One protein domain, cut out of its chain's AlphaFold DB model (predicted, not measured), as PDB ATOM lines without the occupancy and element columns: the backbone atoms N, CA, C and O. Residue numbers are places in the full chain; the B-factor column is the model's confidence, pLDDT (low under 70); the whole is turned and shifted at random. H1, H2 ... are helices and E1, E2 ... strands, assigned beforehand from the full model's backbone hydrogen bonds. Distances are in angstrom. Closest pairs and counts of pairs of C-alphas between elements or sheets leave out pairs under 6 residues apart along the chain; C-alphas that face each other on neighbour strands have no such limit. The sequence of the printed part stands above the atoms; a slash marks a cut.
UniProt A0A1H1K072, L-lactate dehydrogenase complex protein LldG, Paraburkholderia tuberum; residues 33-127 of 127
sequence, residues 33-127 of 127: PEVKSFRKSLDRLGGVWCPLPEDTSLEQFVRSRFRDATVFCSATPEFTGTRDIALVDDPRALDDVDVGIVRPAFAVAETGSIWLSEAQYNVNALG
ATOM      1  N   PRO A  33     127.795 182.629 194.450       66.56
ATOM      2  CA  PRO A  33     127.792 183.847 195.255       66.56
ATOM      3  C   PRO A  33     129.098 184.610 195.045       66.56
ATOM      4  O   PRO A  33     130.165 184.137 195.452       66.56
ATOM      5  N   GLU A  34     129.009 185.755 194.367       75.88
ATOM      6  CA  GLU A  34     130.148 186.402 193.702       75.88
ATOM      7  C   GLU A  34     131.292 186.661 194.683       75.88
ATOM      8  O   GLU A  34     132.460 186.407 194.394       75.88
ATOM      9  N   VAL A  35     130.940 187.034 195.915       89.69
ATOM     10  CA  VAL A  35     131.885 187.316 196.998       89.69
ATOM     11  C   VAL A  35     132.681 186.077 197.427       89.69
ATOM     12  O   VAL A  35     133.872 186.185 197.710       89.69
ATOM     13  N   LYS A  36     132.071 184.884 197.489       91.12
ATOM     14  CA  LYS A  36     132.784 183.663 197.912       91.12
ATOM     15  C   LYS A  36     133.803 183.233 196.857       91.12
ATOM     16  O   LYS A  36     134.920 182.861 197.213       91.12
ATOM     17  N   SER A  37     133.418 183.300 195.582       92.00
ATOM     18  CA  SER A  37     134.318 183.028 194.457       92.00
ATOM     19  C   SER A  37     135.454 184.045 194.410       92.00
ATOM     20  O   SER A  37     136.615 183.643 194.394       92.00
ATOM     21  N   PHE A  38     135.127 185.334 194.542       93.69
ATOM     22  CA  PHE A  38     136.111 186.409 194.608       93.69
ATOM     23  C   PHE A  38     137.142 186.181 195.714       93.69
ATOM     24  O   PHE A  38     138.332 186.202 195.432       93.69
ATOM     25  N   ARG A  39     136.717 185.888 196.953       94.69
ATOM     26  CA  ARG A  39     137.642 185.631 198.075       94.69
ATOM     27  C   ARG A  39     138.624 184.502 197.776       94.69
ATOM     28  O   ARG A  39     139.798 184.618 198.105       94.69
ATOM     29  N   LYS A  40     138.152 183.423 197.143       94.81
ATOM     30  CA  LYS A  40     138.995 182.283 196.764       94.81
ATOM     31  C   LYS A  40     140.006 182.659 195.680       94.81
ATOM     32  O   LYS A  40     141.141 182.197 195.727       94.81
ATOM     33  N   SER A  41     139.598 183.448 194.691       95.62
ATOM     34  CA  SER A  41     140.501 183.894 193.628       95.62
ATOM     35  C   SER A  41     141.476 184.974 194.107       95.62
ATOM     36  O   SER A  41     142.647 184.917 193.752       95.62
ATOM     37  N   LEU A  42     141.040 185.883 194.983       96.75
ATOM     38  CA  LEU A  42     141.882 186.887 195.639       96.75
ATOM     39  C   LEU A  42     143.010 186.229 196.446       96.75
ATOM     40  O   LEU A  42     144.166 186.600 196.277       96.75
ATOM     41  N   ASP A  43     142.683 185.216 197.253       96.81
ATOM     42  CA  ASP A  43     143.659 184.439 198.033       96.81
ATOM     43  C   ASP A  43     144.714 183.775 197.132       96.81
ATOM     44  O   ASP A  43     145.912 183.843 197.399       96.81
ATOM     45  N   ARG A  44     144.296 183.229 195.981       96.12
ATOM     46  CA  ARG A  44     145.216 182.654 194.980       96.12
ATOM     47  C   ARG A  44     146.152 183.680 194.345       96.12
ATOM     48  O   ARG A  44     147.255 183.307 193.959       96.12
ATOM     49  N   LEU A  45     145.724 184.937 194.217       95.00
ATOM     50  CA  LEU A  45     146.567 186.044 193.751       95.00
ATOM     51  C   LEU A  45     147.478 186.609 194.855       95.00
ATOM     52  O   LEU A  45     148.279 187.497 194.577       95.00
ATOM     53  N   GLY A  46     147.373 186.113 196.093       94.94
ATOM     54  CA  GLY A  46     148.120 186.616 197.249       94.94
ATOM     55  C   GLY A  46     147.456 187.801 197.959       94.94
ATOM     56  O   GLY A  46     148.045 188.379 198.869       94.94
ATOM     57  N   GLY A  47     146.232 188.167 197.571       95.12
ATOM     58  CA  GLY A  47     145.443 189.169 198.275       95.12
ATOM     59  C   GLY A  47     144.807 188.604 199.545       95.12
ATOM     60  O   GLY A  47     144.493 187.420 199.636       95.12
ATOM     61  N   VAL A  48     144.564 189.468 200.531       95.25
ATOM     62  CA  VAL A  48     143.972 189.069 201.816       95.25
ATOM     63  C   VAL A  48     142.586 189.687 201.957       95.25
ATOM     64  O   VAL A  48     142.439 190.907 201.980       95.25
ATOM     65  N   TRP A  49     141.558 188.846 202.090       94.69
ATOM     66  CA  TRP A  49     140.222 189.316 202.451       94.69
ATOM     67  C   TRP A  49     140.144 189.612 203.952       94.69
ATOM     68  O   TRP A  49     140.363 188.732 204.784       94.69
ATOM     69  N   CYS A  50     139.743 190.832 204.287       93.75
ATOM     70  CA  CYS A  50     139.702 191.339 205.651       93.75
ATOM     71  C   CYS A  50     138.276 191.803 205.999       93.75
ATOM     72  O   CYS A  50     137.859 192.858 205.522       93.75
ATOM     73  N   PRO A  51     137.498 191.041 206.789       92.06
ATOM     74  CA  PRO A  51     136.209 191.517 207.278       92.06
ATOM     75  C   PRO A  51     136.417 192.606 208.337       92.06
ATOM     76  O   PRO A  51     137.187 192.412 209.278       92.06
ATOM     77  N   LEU A  52     135.721 193.736 208.188       92.50
ATOM     78  CA  LEU A  52     135.713 194.800 209.188       92.50
ATOM     79  C   LEU A  52     134.851 194.361 210.389       92.50
ATOM     80  O   LEU A  52     133.692 193.999 210.173       92.50
ATOM     81  N   PRO A  53     135.379 194.356 211.627       93.56
ATOM     82  CA  PRO A  53     134.578 194.086 212.822       93.56
ATOM     83  C   PRO A  53     133.486 195.147 213.024       93.56
ATOM     84  O   PRO A  53     133.724 196.320 212.749       93.56
ATOM     85  N   GLU A  54     132.317 194.750 213.536       90.94
ATOM     86  CA  GLU A  54     131.146 195.639 213.691       90.94
ATOM     87  C   GLU A  54     131.431 196.860 214.582       90.94
ATOM     88  O   GLU A  54     130.994 197.968 214.275       90.94
ATOM     89  N   ASP A  55     132.242 196.679 215.625       93.25
ATOM     90  CA  ASP A  55     132.564 197.715 216.614       93.25
ATOM     91  C   ASP A  55     133.916 198.407 216.352       93.25
ATOM     92  O   ASP A  55     134.584 198.870 217.278       93.25
ATOM     93  N   THR A  56     134.405 198.429 215.108       94.44
ATOM     94  CA  THR A  56     135.711 199.021 214.769       94.44
ATOM     95  C   THR A  56     135.609 199.918 213.543       94.44
ATOM     96  O   THR A  56     135.042 199.541 212.520       94.44
ATOM     97  N   SER A  57     136.193 201.117 213.615       94.00
ATOM     98  CA  SER A  57     136.266 201.993 212.441       94.00
ATOM     99  C   SER A  57     137.292 201.479 211.425       94.00
ATOM    100  O   SER A  57     138.265 200.819 211.792       94.00
ATOM    101  N   LEU A  58     137.125 201.823 210.143       93.06
ATOM    102  CA  LEU A  58     138.110 201.489 209.103       93.06
ATOM    103  C   LEU A  58     139.519 201.970 209.486       93.06
ATOM    104  O   LEU A  58     140.489 201.228 209.345       93.06
ATOM    105  N   GLU A  59     139.607 203.185 210.035       94.44
ATOM    106  CA  GLU A  59     140.849 203.794 210.509       94.44
ATOM    107  C   GLU A  59     141.549 202.914 211.558       94.44
ATOM    108  O   GLU A  59     142.717 202.550 211.409       94.44
ATOM    109  N   GLN A  60     140.818 202.519 212.607       95.00
ATOM    110  CA  GLN A  60     141.337 201.652 213.668       95.00
ATOM    111  C   GLN A  60     141.737 200.279 213.124       95.00
ATOM    112  O   GLN A  60     142.796 199.756 213.474       95.00
ATOM    113  N   PHE A  61     140.913 199.710 212.244       95.75
ATOM    114  CA  PHE A  61     141.146 198.400 211.658       95.75
ATOM    115  C   PHE A  61     142.443 198.364 210.841       95.75
ATOM    116  O   PHE A  61     143.320 197.540 211.115       95.75
ATOM    117  N   VAL A  62     142.607 199.292 209.895       95.62
ATOM    118  CA  VAL A  62     143.799 199.382 209.037       95.62
ATOM    119  C   VAL A  62     145.055 199.618 209.878       95.62
ATOM    120  O   VAL A  62     146.032 198.881 209.734       95.62
ATOM    121  N   ARG A  63     145.026 200.560 210.830       95.19
ATOM    122  CA  ARG A  63     146.179 200.828 211.713       95.19
ATOM    123  C   ARG A  63     146.542 199.635 212.594       95.19
ATOM    124  O   ARG A  63     147.717 199.362 212.809       95.19
ATOM    125  N   SER A  64     145.553 198.873 213.065       95.31
ATOM    126  CA  SER A  64     145.809 197.659 213.851       95.31
ATOM    127  C   SER A  64     146.496 196.551 213.045       95.31
ATOM    128  O   SER A  64     147.172 195.696 213.632       95.31
ATOM    129  N   ARG A  65     146.315 196.566 211.716       95.44
ATOM    130  CA  ARG A  65     146.836 195.576 210.769       95.44
ATOM    131  C   ARG A  65     148.250 195.902 210.293       95.44
ATOM    132  O   ARG A  65     149.016 194.967 210.066       95.44
ATOM    133  N   PHE A  66     148.576 197.190 210.184       96.19
ATOM    134  CA  PHE A  66     149.876 197.719 209.768       96.19
ATOM    135  C   PHE A  66     150.499 198.543 210.903       96.19
ATOM    136  O   PHE A  66     150.630 199.759 210.810       96.19
ATOM    137  N   ARG A  67     150.836 197.880 212.014       96.00
ATOM    138  CA  ARG A  67     151.270 198.553 213.255       96.00
ATOM    139  C   ARG A  67     152.612 199.265 213.135       96.00
ATOM    140  O   ARG A  67     152.826 200.252 213.828       96.00
ATOM    141  N   ASP A  68     153.476 198.746 212.271       97.00
ATOM    142  CA  ASP A  68     154.823 199.270 212.046       97.00
ATOM    143  C   ASP A  68     154.858 200.315 210.918       97.00
ATOM    144  O   ASP A  68     155.887 200.950 210.707       97.00
ATOM    145  N   ALA A  69     153.740 200.513 210.204       97.69
ATOM    146  CA  ALA A  69     153.634 201.526 209.164       97.69
ATOM    147  C   ALA A  69     153.509 202.926 209.777       97.69
ATOM    148  O   ALA A  69     152.755 203.167 210.723       97.69
ATOM    149  N   THR A  70     154.233 203.867 209.188       96.56
ATOM    150  CA  THR A  70     154.301 205.273 209.594       96.56
ATOM    151  C   THR A  70     153.655 206.191 208.562       96.56
ATOM    152  O   THR A  70     152.980 207.166 208.917       96.56
ATOM    153  N   VAL A  71     153.794 205.848 207.284       97.50
ATOM    154  CA  VAL A  71     153.314 206.641 206.162       97.50
ATOM    155  C   VAL A  71     152.140 205.930 205.500       97.50
ATOM    156  O   VAL A  71     152.291 204.938 204.792       97.50
ATOM    157  N   PHE A  72     150.947 206.475 205.715       97.75
ATOM    158  CA  PHE A  72     149.728 206.039 205.049       97.75
ATOM    159  C   PHE A  72     149.310 207.115 204.054       97.75
ATOM    160  O   PHE A  72     149.092 208.262 204.452       97.75
ATOM    161  N   CYS A  73     149.147 206.755 202.787       97.31
ATOM    162  CA  CYS A  73     148.663 207.667 201.756       97.31
ATOM    163  C   CYS A  73     147.290 207.195 201.274       97.31
ATOM    164  O   CYS A  73     147.130 206.042 200.875       97.31
ATOM    165  N   SER A  74     146.287 208.066 201.355       96.00
ATOM    166  CA  SER A  74     144.908 207.724 201.005       96.00
ATOM    167  C   SER A  74     144.447 208.479 199.770       96.00
ATOM    168  O   SER A  74     144.540 209.702 199.719       96.00
ATOM    169  N   ALA A  75     143.889 207.752 198.805       95.69
ATOM    170  CA  ALA A  75     143.200 208.304 197.641       95.69
ATOM    171  C   ALA A  75     141.668 208.298 197.807       95.69
ATOM    172  O   ALA A  75     140.929 208.416 196.832       95.69
ATOM    173  N   THR A  76     141.165 208.113 199.033       93.62
ATOM    174  CA  THR A  76     139.732 207.959 199.312       93.62
ATOM    175  C   THR A  76     139.342 208.670 200.618       93.62
ATOM    176  O   THR A  76     140.133 208.683 201.562       93.62
ATOM    177  N   PRO A  77     138.136 209.261 200.727       92.19
ATOM    178  CA  PRO A  77     137.748 210.037 201.911       92.19
ATOM    179  C   PRO A  77     137.484 209.193 203.173       92.19
ATOM    180  O   PRO A  77     137.349 209.743 204.260       92.19
ATOM    181  N   GLU A  78     137.395 207.866 203.062       92.69
ATOM    182  CA  GLU A  78     137.094 206.957 204.178       92.69
ATOM    183  C   GLU A  78     138.277 206.736 205.126       92.69
ATOM    184  O   GLU A  78     138.091 206.160 206.200       92.69
ATOM    185  N   PHE A  79     139.477 207.159 204.731       94.88
ATOM    186  CA  PHE A  79     140.696 207.032 205.522       94.88
ATOM    187  C   PHE A  79     141.515 208.314 205.384       94.88
ATOM    188  O   PHE A  79     141.826 208.728 204.269       94.88
ATOM    189  N   THR A  80     141.859 208.957 206.501       90.94
ATOM    190  CA  THR A  80     142.499 210.286 206.469       90.94
ATOM    191  C   THR A  80     143.968 210.221 206.040       90.94
ATOM    192  O   THR A  80     144.472 211.178 205.463       90.94
ATOM    193  N   GLY A  81     144.651 209.091 206.253       93.81
ATOM    194  CA  GLY A  81     146.078 208.984 205.936       93.81
ATOM    195  C   GLY A  81     146.958 209.824 206.865       93.81
ATOM    196  O   GLY A  81     146.481 210.559 207.727       93.81
ATOM    197  N   THR A  82     148.272 209.683 206.724       95.69
ATOM    198  CA  THR A  82     149.263 210.634 207.261       95.69
ATOM    199  C   THR A  82     149.851 211.513 206.156       95.69
ATOM    200  O   THR A  82     150.375 212.587 206.448       95.69
ATOM    201  N   ARG A  83     149.720 211.088 204.893       95.12
ATOM    202  CA  ARG A  83     150.057 211.857 203.700       95.12
ATOM    203  C   ARG A  83     148.811 212.135 202.870       95.12
ATOM    204  O   ARG A  83     148.072 211.214 202.525       95.12
ATOM    205  N   ASP A  84     148.627 213.408 202.541       94.12
ATOM    206  CA  ASP A  84     147.590 213.860 201.623       94.12
ATOM    207  C   ASP A  84     148.081 213.713 200.180       94.12
ATOM    208  O   ASP A  84     149.053 214.354 199.773       94.12
ATOM    209  N   ILE A  85     147.405 212.863 199.410       94.00
ATOM    210  CA  ILE A  85     147.737 212.624 198.008       94.00
ATOM    211  C   ILE A  85     147.534 213.862 197.132       94.00
ATOM    212  O   ILE A  85     148.200 213.998 196.110       94.00
ATOM    213  N   ALA A  86     146.644 214.781 197.519       92.06
ATOM    214  CA  ALA A  86     146.375 215.993 196.751       92.06
ATOM    215  C   ALA A  86     147.543 216.993 196.784       92.06
ATOM    216  O   ALA A  86     147.579 217.909 195.967       92.06
ATOM    217  N   LEU A  87     148.487 216.819 197.715       93.12
ATOM    218  CA  LEU A  87     149.688 217.647 197.860       93.12
ATOM    219  C   LEU A  87     150.931 217.022 197.200       93.12
ATOM    220  O   LEU A  87     152.043 217.514 197.389       93.12
ATOM    221  N   VAL A  88     150.772 215.910 196.476       93.81
ATOM    222  CA  VAL A  88     151.879 215.178 195.847       93.81
ATOM    223  C   VAL A  88     152.093 215.684 194.422       93.81
ATOM    224  O   VAL A  88     151.397 215.274 193.496       93.81
ATOM    225  N   ASP A  89     153.100 216.539 194.247       92.50
ATOM    226  CA  ASP A  89     153.448 217.122 192.942       92.50
ATOM    227  C   ASP A  89     154.461 216.278 192.136       92.50
ATOM    228  O   ASP A  89     154.462 216.308 190.905       92.50
ATOM    229  N   ASP A  90     155.329 215.510 192.811       95.25
ATOM    230  CA  ASP A  90     156.256 214.547 192.192       95.25
ATOM    231  C   ASP A  90     155.875 213.123 192.632       95.25
ATOM    232  O   ASP A  90     155.928 212.835 193.831       95.25
ATOM    233  N   PRO A  91     155.556 212.200 191.704       95.12
ATOM    234  CA  PRO A  91     155.266 210.804 192.030       95.12
ATOM    235  C   PRO A  91     156.353 210.104 192.861       95.12
ATOM    236  O   PRO A  91     156.046 209.182 193.613       95.12
ATOM    237  N   ARG A  92     157.618 210.544 192.776       95.62
ATOM    238  CA  ARG A  92     158.725 209.998 193.588       95.62
ATOM    239  C   ARG A  92     158.585 210.289 195.080       95.62
ATOM    240  O   ARG A  92     159.201 209.600 195.882       95.62
ATOM    241  N   ALA A  93     157.773 211.272 195.467       94.62
ATOM    242  CA  ALA A  93     157.485 211.568 196.869       94.62
ATOM    243  C   ALA A  93     156.600 210.500 197.551       94.62
ATOM    244  O   ALA A  93     156.266 210.641 198.728       94.62
ATOM    245  N   LEU A  94     156.189 209.457 196.819       96.19
ATOM    246  CA  LEU A  94     155.468 208.303 197.354       96.19
ATOM    247  C   LEU A  94     156.386 207.110 197.689       96.19
ATOM    248  O   LEU A  94     155.882 206.104 198.170       96.19
ATOM    249  N   ASP A  95     157.703 207.210 197.474       95.62
ATOM    250  CA  ASP A  95     158.665 206.110 197.693       95.62
ATOM    251  C   ASP A  95     158.728 205.619 199.153       95.62
ATOM    252  O   ASP A  95     158.979 204.447 199.413       95.62
ATOM    253  N   ASP A  96     158.449 206.499 200.118       96.00
ATOM    254  CA  ASP A  96     158.398 206.189 201.552       96.00
ATOM    255  C   ASP A  96     156.988 205.818 202.050       96.00
ATOM    256  O   ASP A  96     156.780 205.715 203.256       96.00
ATOM    257  N   VAL A  97     155.997 205.653 201.163       97.31
ATOM    258  CA  VAL A  97     154.648 205.224 201.562       97.31
ATOM    259  C   VAL A  97     154.652 203.744 201.931       97.31
ATOM    260  O   VAL A  97     154.857 202.876 201.088       97.31
ATOM    261  N   ASP A  98     154.325 203.452 203.189       97.38
ATOM    262  CA  ASP A  98     154.198 202.082 203.689       97.38
ATOM    263  C   ASP A  98     152.881 201.429 203.234       97.38
ATOM    264  O   ASP A  98     152.822 200.229 202.960       97.38
ATOM    265  N   VAL A  99     151.792 202.211 203.206       97.38
ATOM    266  CA  VAL A  99     150.440 201.721 202.901       97.38
ATOM    267  C   VAL A  99     149.667 202.725 202.045       97.38
ATOM    268  O   VAL A  99     149.337 203.825 202.498       97.38
ATOM    269  N   GLY A 100     149.308 202.309 200.829       96.19
ATOM    270  CA  GLY A 100     148.360 203.010 199.964       96.19
ATOM    271  C   GLY A 100     146.920 202.541 200.187       96.19
ATOM    272  O   GLY A 100     146.644 201.341 200.195       96.19
ATOM    273  N   ILE A 101     145.987 203.481 200.360       96.12
ATOM    274  CA  ILE A 101     144.556 203.196 200.537       96.12
ATOM    275  C   ILE A 101     143.783 203.706 199.324       96.12
ATOM    276  O   ILE A 101     143.748 204.906 199.054       96.12
ATOM    277  N   VAL A 102     143.127 202.791 198.613       95.75
ATOM    278  CA  VAL A 102     142.334 203.091 197.415       95.75
ATOM    279  C   VAL A 102     140.995 202.364 197.459       95.75
ATOM    280  O   VAL A 102     140.879 201.268 198.015       95.75
ATOM    281  N   ARG A 103     139.975 202.951 196.829       94.81
ATOM    282  CA  ARG A 103     138.695 202.280 196.584       94.81
ATOM    283  C   ARG A 103     138.659 201.776 195.139       94.81
ATOM    284  O   ARG A 103     138.555 202.608 194.243       94.81
ATOM    285  N   PRO A 104     138.679 200.458 194.882       94.31
ATOM    286  CA  PRO A 104     138.519 199.949 193.524       94.31
ATOM    287  C   PRO A 104     137.116 200.245 192.983       94.31
ATOM    288  O   PRO A 104     136.148 200.293 193.744       94.31
ATOM    289  N   ALA A 105     136.995 200.411 191.663       93.69
ATOM    290  CA  ALA A 105     135.693 200.659 191.034       93.69
ATOM    291  C   ALA A 105     134.810 199.403 191.047       93.69
ATOM    292  O   ALA A 105     133.610 199.470 191.297       93.69
ATOM    293  N   PHE A 106     135.425 198.253 190.773       92.69
ATOM    294  CA  PHE A 106     134.809 196.935 190.843       92.69
ATOM    295  C   PHE A 106     135.894 195.862 190.968       92.69
ATOM    296  O   PHE A 106     137.092 196.138 190.856       92.69
ATOM    297  N   ALA A 107     135.462 194.626 191.192       93.31
ATOM    298  CA  ALA A 107     136.326 193.461 191.242       93.31
ATOM    299  C   ALA A 107     135.736 192.324 190.402       93.31
ATOM    300  O   ALA A 107     134.522 192.233 190.229       93.31
ATOM    301  N   VAL A 108     136.600 191.453 189.887       92.44
ATOM    302  CA  VAL A 108     136.207 190.312 189.057       92.44
ATOM    303  C   VAL A 108     136.287 189.049 189.901       92.44
ATOM    304  O   VAL A 108     137.370 188.605 190.281       92.44
ATOM    305  N   ALA A 109     135.131 188.452 190.194       91.69
ATOM    306  CA  ALA A 109     135.045 187.282 191.064       91.69
ATOM    307  C   ALA A 109     135.835 186.072 190.540       91.69
ATOM    308  O   ALA A 109     136.413 185.330 191.331       91.69
ATOM    309  N   GLU A 110     135.870 185.879 189.220       89.62
ATOM    310  CA  GLU A 110     136.557 184.754 188.582       89.62
ATOM    311  C   GLU A 110     138.073 184.816 188.786       89.62
ATOM    312  O   GLU A 110     138.683 183.836 189.218       89.62
ATOM    313  N   THR A 111     138.676 185.978 188.533       93.06
ATOM    314  CA  THR A 111     140.132 186.143 188.543       93.06
ATOM    315  C   THR A 111     140.672 186.640 189.876       93.06
ATOM    316  O   THR A 111     141.857 186.483 190.129       93.06
ATOM    317  N   GLY A 112     139.833 187.213 190.746       93.62
ATOM    318  CA  GLY A 112     140.279 187.878 191.975       93.62
ATOM    319  C   GLY A 112     140.888 189.261 191.724       93.62
ATOM    320  O   GLY A 112     141.417 189.873 192.647       93.62
ATOM    321  N   SER A 113     140.830 189.754 190.484       94.19
ATOM    322  CA  SER A 113     141.382 191.051 190.100       94.19
ATOM    323  C   SER A 113     140.500 192.196 190.593       94.19
ATOM    324  O   SER A 113     139.275 192.074 190.644       94.19
ATOM    325  N   ILE A 114     141.124 193.330 190.892       94.25
ATOM    326  CA  ILE A 114     140.445 194.593 191.186       94.25
ATOM    327  C   ILE A 114     140.732 195.591 190.068       94.25
ATOM    328  O   ILE A 114     141.832 195.608 189.517       94.25
ATOM    329  N   TRP A 115     139.737 196.399 189.708       94.38
ATOM    330  CA  TRP A 115     139.909 197.450 188.713       94.38
ATOM    331  C   TRP A 115     140.330 198.756 189.381       94.38
ATOM    332  O   TRP A 115     139.601 199.305 190.218       94.38
ATOM    333  N   LEU A 116     141.489 199.254 188.960       94.31
ATOM    334  CA  LEU A 116     142.072 200.519 189.380       94.31
ATOM    335  C   LEU A 116     142.475 201.308 188.135       94.31
ATOM    336  O   LEU A 116     142.962 200.751 187.153       94.31
ATOM    337  N   SER A 117     142.245 202.612 188.182       92.81
ATOM    338  CA  SER A 117     142.651 203.569 187.158       92.81
ATOM    339  C   SER A 117     143.189 204.825 187.837       92.81
ATOM    340  O   SER A 117     143.142 204.932 189.065       92.81
ATOM    341  N   GLU A 118     143.618 205.809 187.052       91.25
ATOM    342  CA  GLU A 118     144.005 207.132 187.560       91.25
ATOM    343  C   GLU A 118     142.910 207.756 188.437       91.25
ATOM    344  O   GLU A 118     143.211 208.425 189.417       91.25
ATOM    345  N   ALA A 119     141.633 207.456 188.175       91.88
ATOM    346  CA  ALA A 119     140.527 207.941 188.998       91.88
ATOM    347  C   ALA A 119     140.494 207.335 190.416       91.88
ATOM    348  O   ALA A 119     139.921 207.939 191.317       91.88
ATOM    349  N   GLN A 120     141.060 206.140 190.615       93.44
ATOM    350  CA  GLN A 120     141.144 205.484 191.927       93.44
ATOM    351  C   GLN A 120     142.478 205.751 192.624       93.44
ATOM    352  O   GLN A 120     142.504 205.809 193.850       93.44
ATOM    353  N   TYR A 121     143.567 205.896 191.862       91.19
ATOM    354  CA  TYR A 121     144.893 206.163 192.415       91.19
ATOM    355  C   TYR A 121     145.171 207.644 192.656       91.19
ATOM    356  O   TYR A 121     145.926 207.954 193.569       91.19
ATOM    357  N   ASN A 122     144.585 208.550 191.867       92.25
ATOM    358  CA  ASN A 122     144.959 209.966 191.738       92.25
ATOM    359  C   ASN A 122     146.397 210.160 191.203       92.25
ATOM    360  O   ASN A 122     146.597 210.769 190.157       92.25
ATOM    361  N   VAL A 123     147.389 209.539 191.849       94.19
ATOM    362  CA  VAL A 123     148.784 209.439 191.400       94.19
ATOM    363  C   VAL A 123     149.152 207.963 191.235       94.19
ATOM    364  O   VAL A 123     149.191 207.220 192.211       94.19
ATOM    365  N   ASN A 124     149.471 207.532 190.008       91.94
ATOM    366  CA  ASN A 124     149.742 206.117 189.693       91.94
ATOM    367  C   ASN A 124     150.899 205.500 190.502       91.94
ATOM    368  O   ASN A 124     150.913 204.298 190.698       91.94
ATOM    369  N   ALA A 125     151.858 206.293 190.994       93.94
ATOM    370  CA  ALA A 125     152.954 205.775 191.821       93.94
ATOM    371  C   ALA A 125     152.520 205.321 193.228       93.94
ATOM    372  O   ALA A 125     153.345 204.800 193.970       93.94
ATOM    373  N   LEU A 126     151.247 205.501 193.602       93.81
ATOM    374  CA  LEU A 126     150.698 204.949 194.840       93.81
ATOM    375  C   LEU A 126     150.613 203.407 194.822       93.81
ATOM    376  O   LEU A 126     150.574 202.810 195.898       93.81
ATOM    377  N   GLY A 127     150.561 202.762 193.644       80.75
ATOM    378  CA  GLY A 127     150.429 201.302 193.531       80.75
ATOM    379  C   GLY A 127     150.782 200.710 192.174       80.75
ATOM    380  O   GLY A 127     150.389 201.295 191.142       80.75
TER     381      GLY A 127
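AT A GLANCE: This is residues 33 to 127 of the 127 residues of the protein "L-lactate dehydrogenase complex protein LldG" of Paraburkholderia tuberum (UniProt A0A1H1K072). Little regular structure is formed: two short strands, E1 and E2, sit side by side near the middle among long loops, with H1 and H3 toward opposite ends of the longest axis and H2 and H4 on different sides of the strands. The 95 printed residues, mostly helix in their named elements, run H1 H2 E1 H3 E2 H4; the sheet E1, E2 is parallel. The whole is compact, radius of gyration of the C-alphas 14.3 A, spanning 41 by 31 by 21 A.

IN THESE COORDINATES: H1, residues 34 to 44, begins at C-alpha (130.148, 186.402, 193.702) and is 15.6 A long. H2, 58 to 65, is 10.7 A. E1 is 72 to 74, H3 91 to 94, E2 99 to 101. H4, 118 to 121, ends at C-alpha (144.893, 206.163, 192.415).

HOW THE PARTS SIT: E1 and E2 are parallel at 18 degrees; N 73 and O 99 are 3.0 A apart, within hydrogen-bond range. E1, H3, E2 form a strand-helix-strand unit, parallel neighbour strands with a helix between, its crossover right-handed. H1 and H2 are apart. In H1 and H2 every O i to N i+4 pair is within range; H3 and H4 are too short for one.

THE WHOLE: The C-alphas of Pro 33 and Asp 89, the farthest apart, are 42.1 A apart. Links H1 to H2, E1 to H3 and E2 to H4 are long. The printed part has no cut; residue 33 is under pLDDT 70.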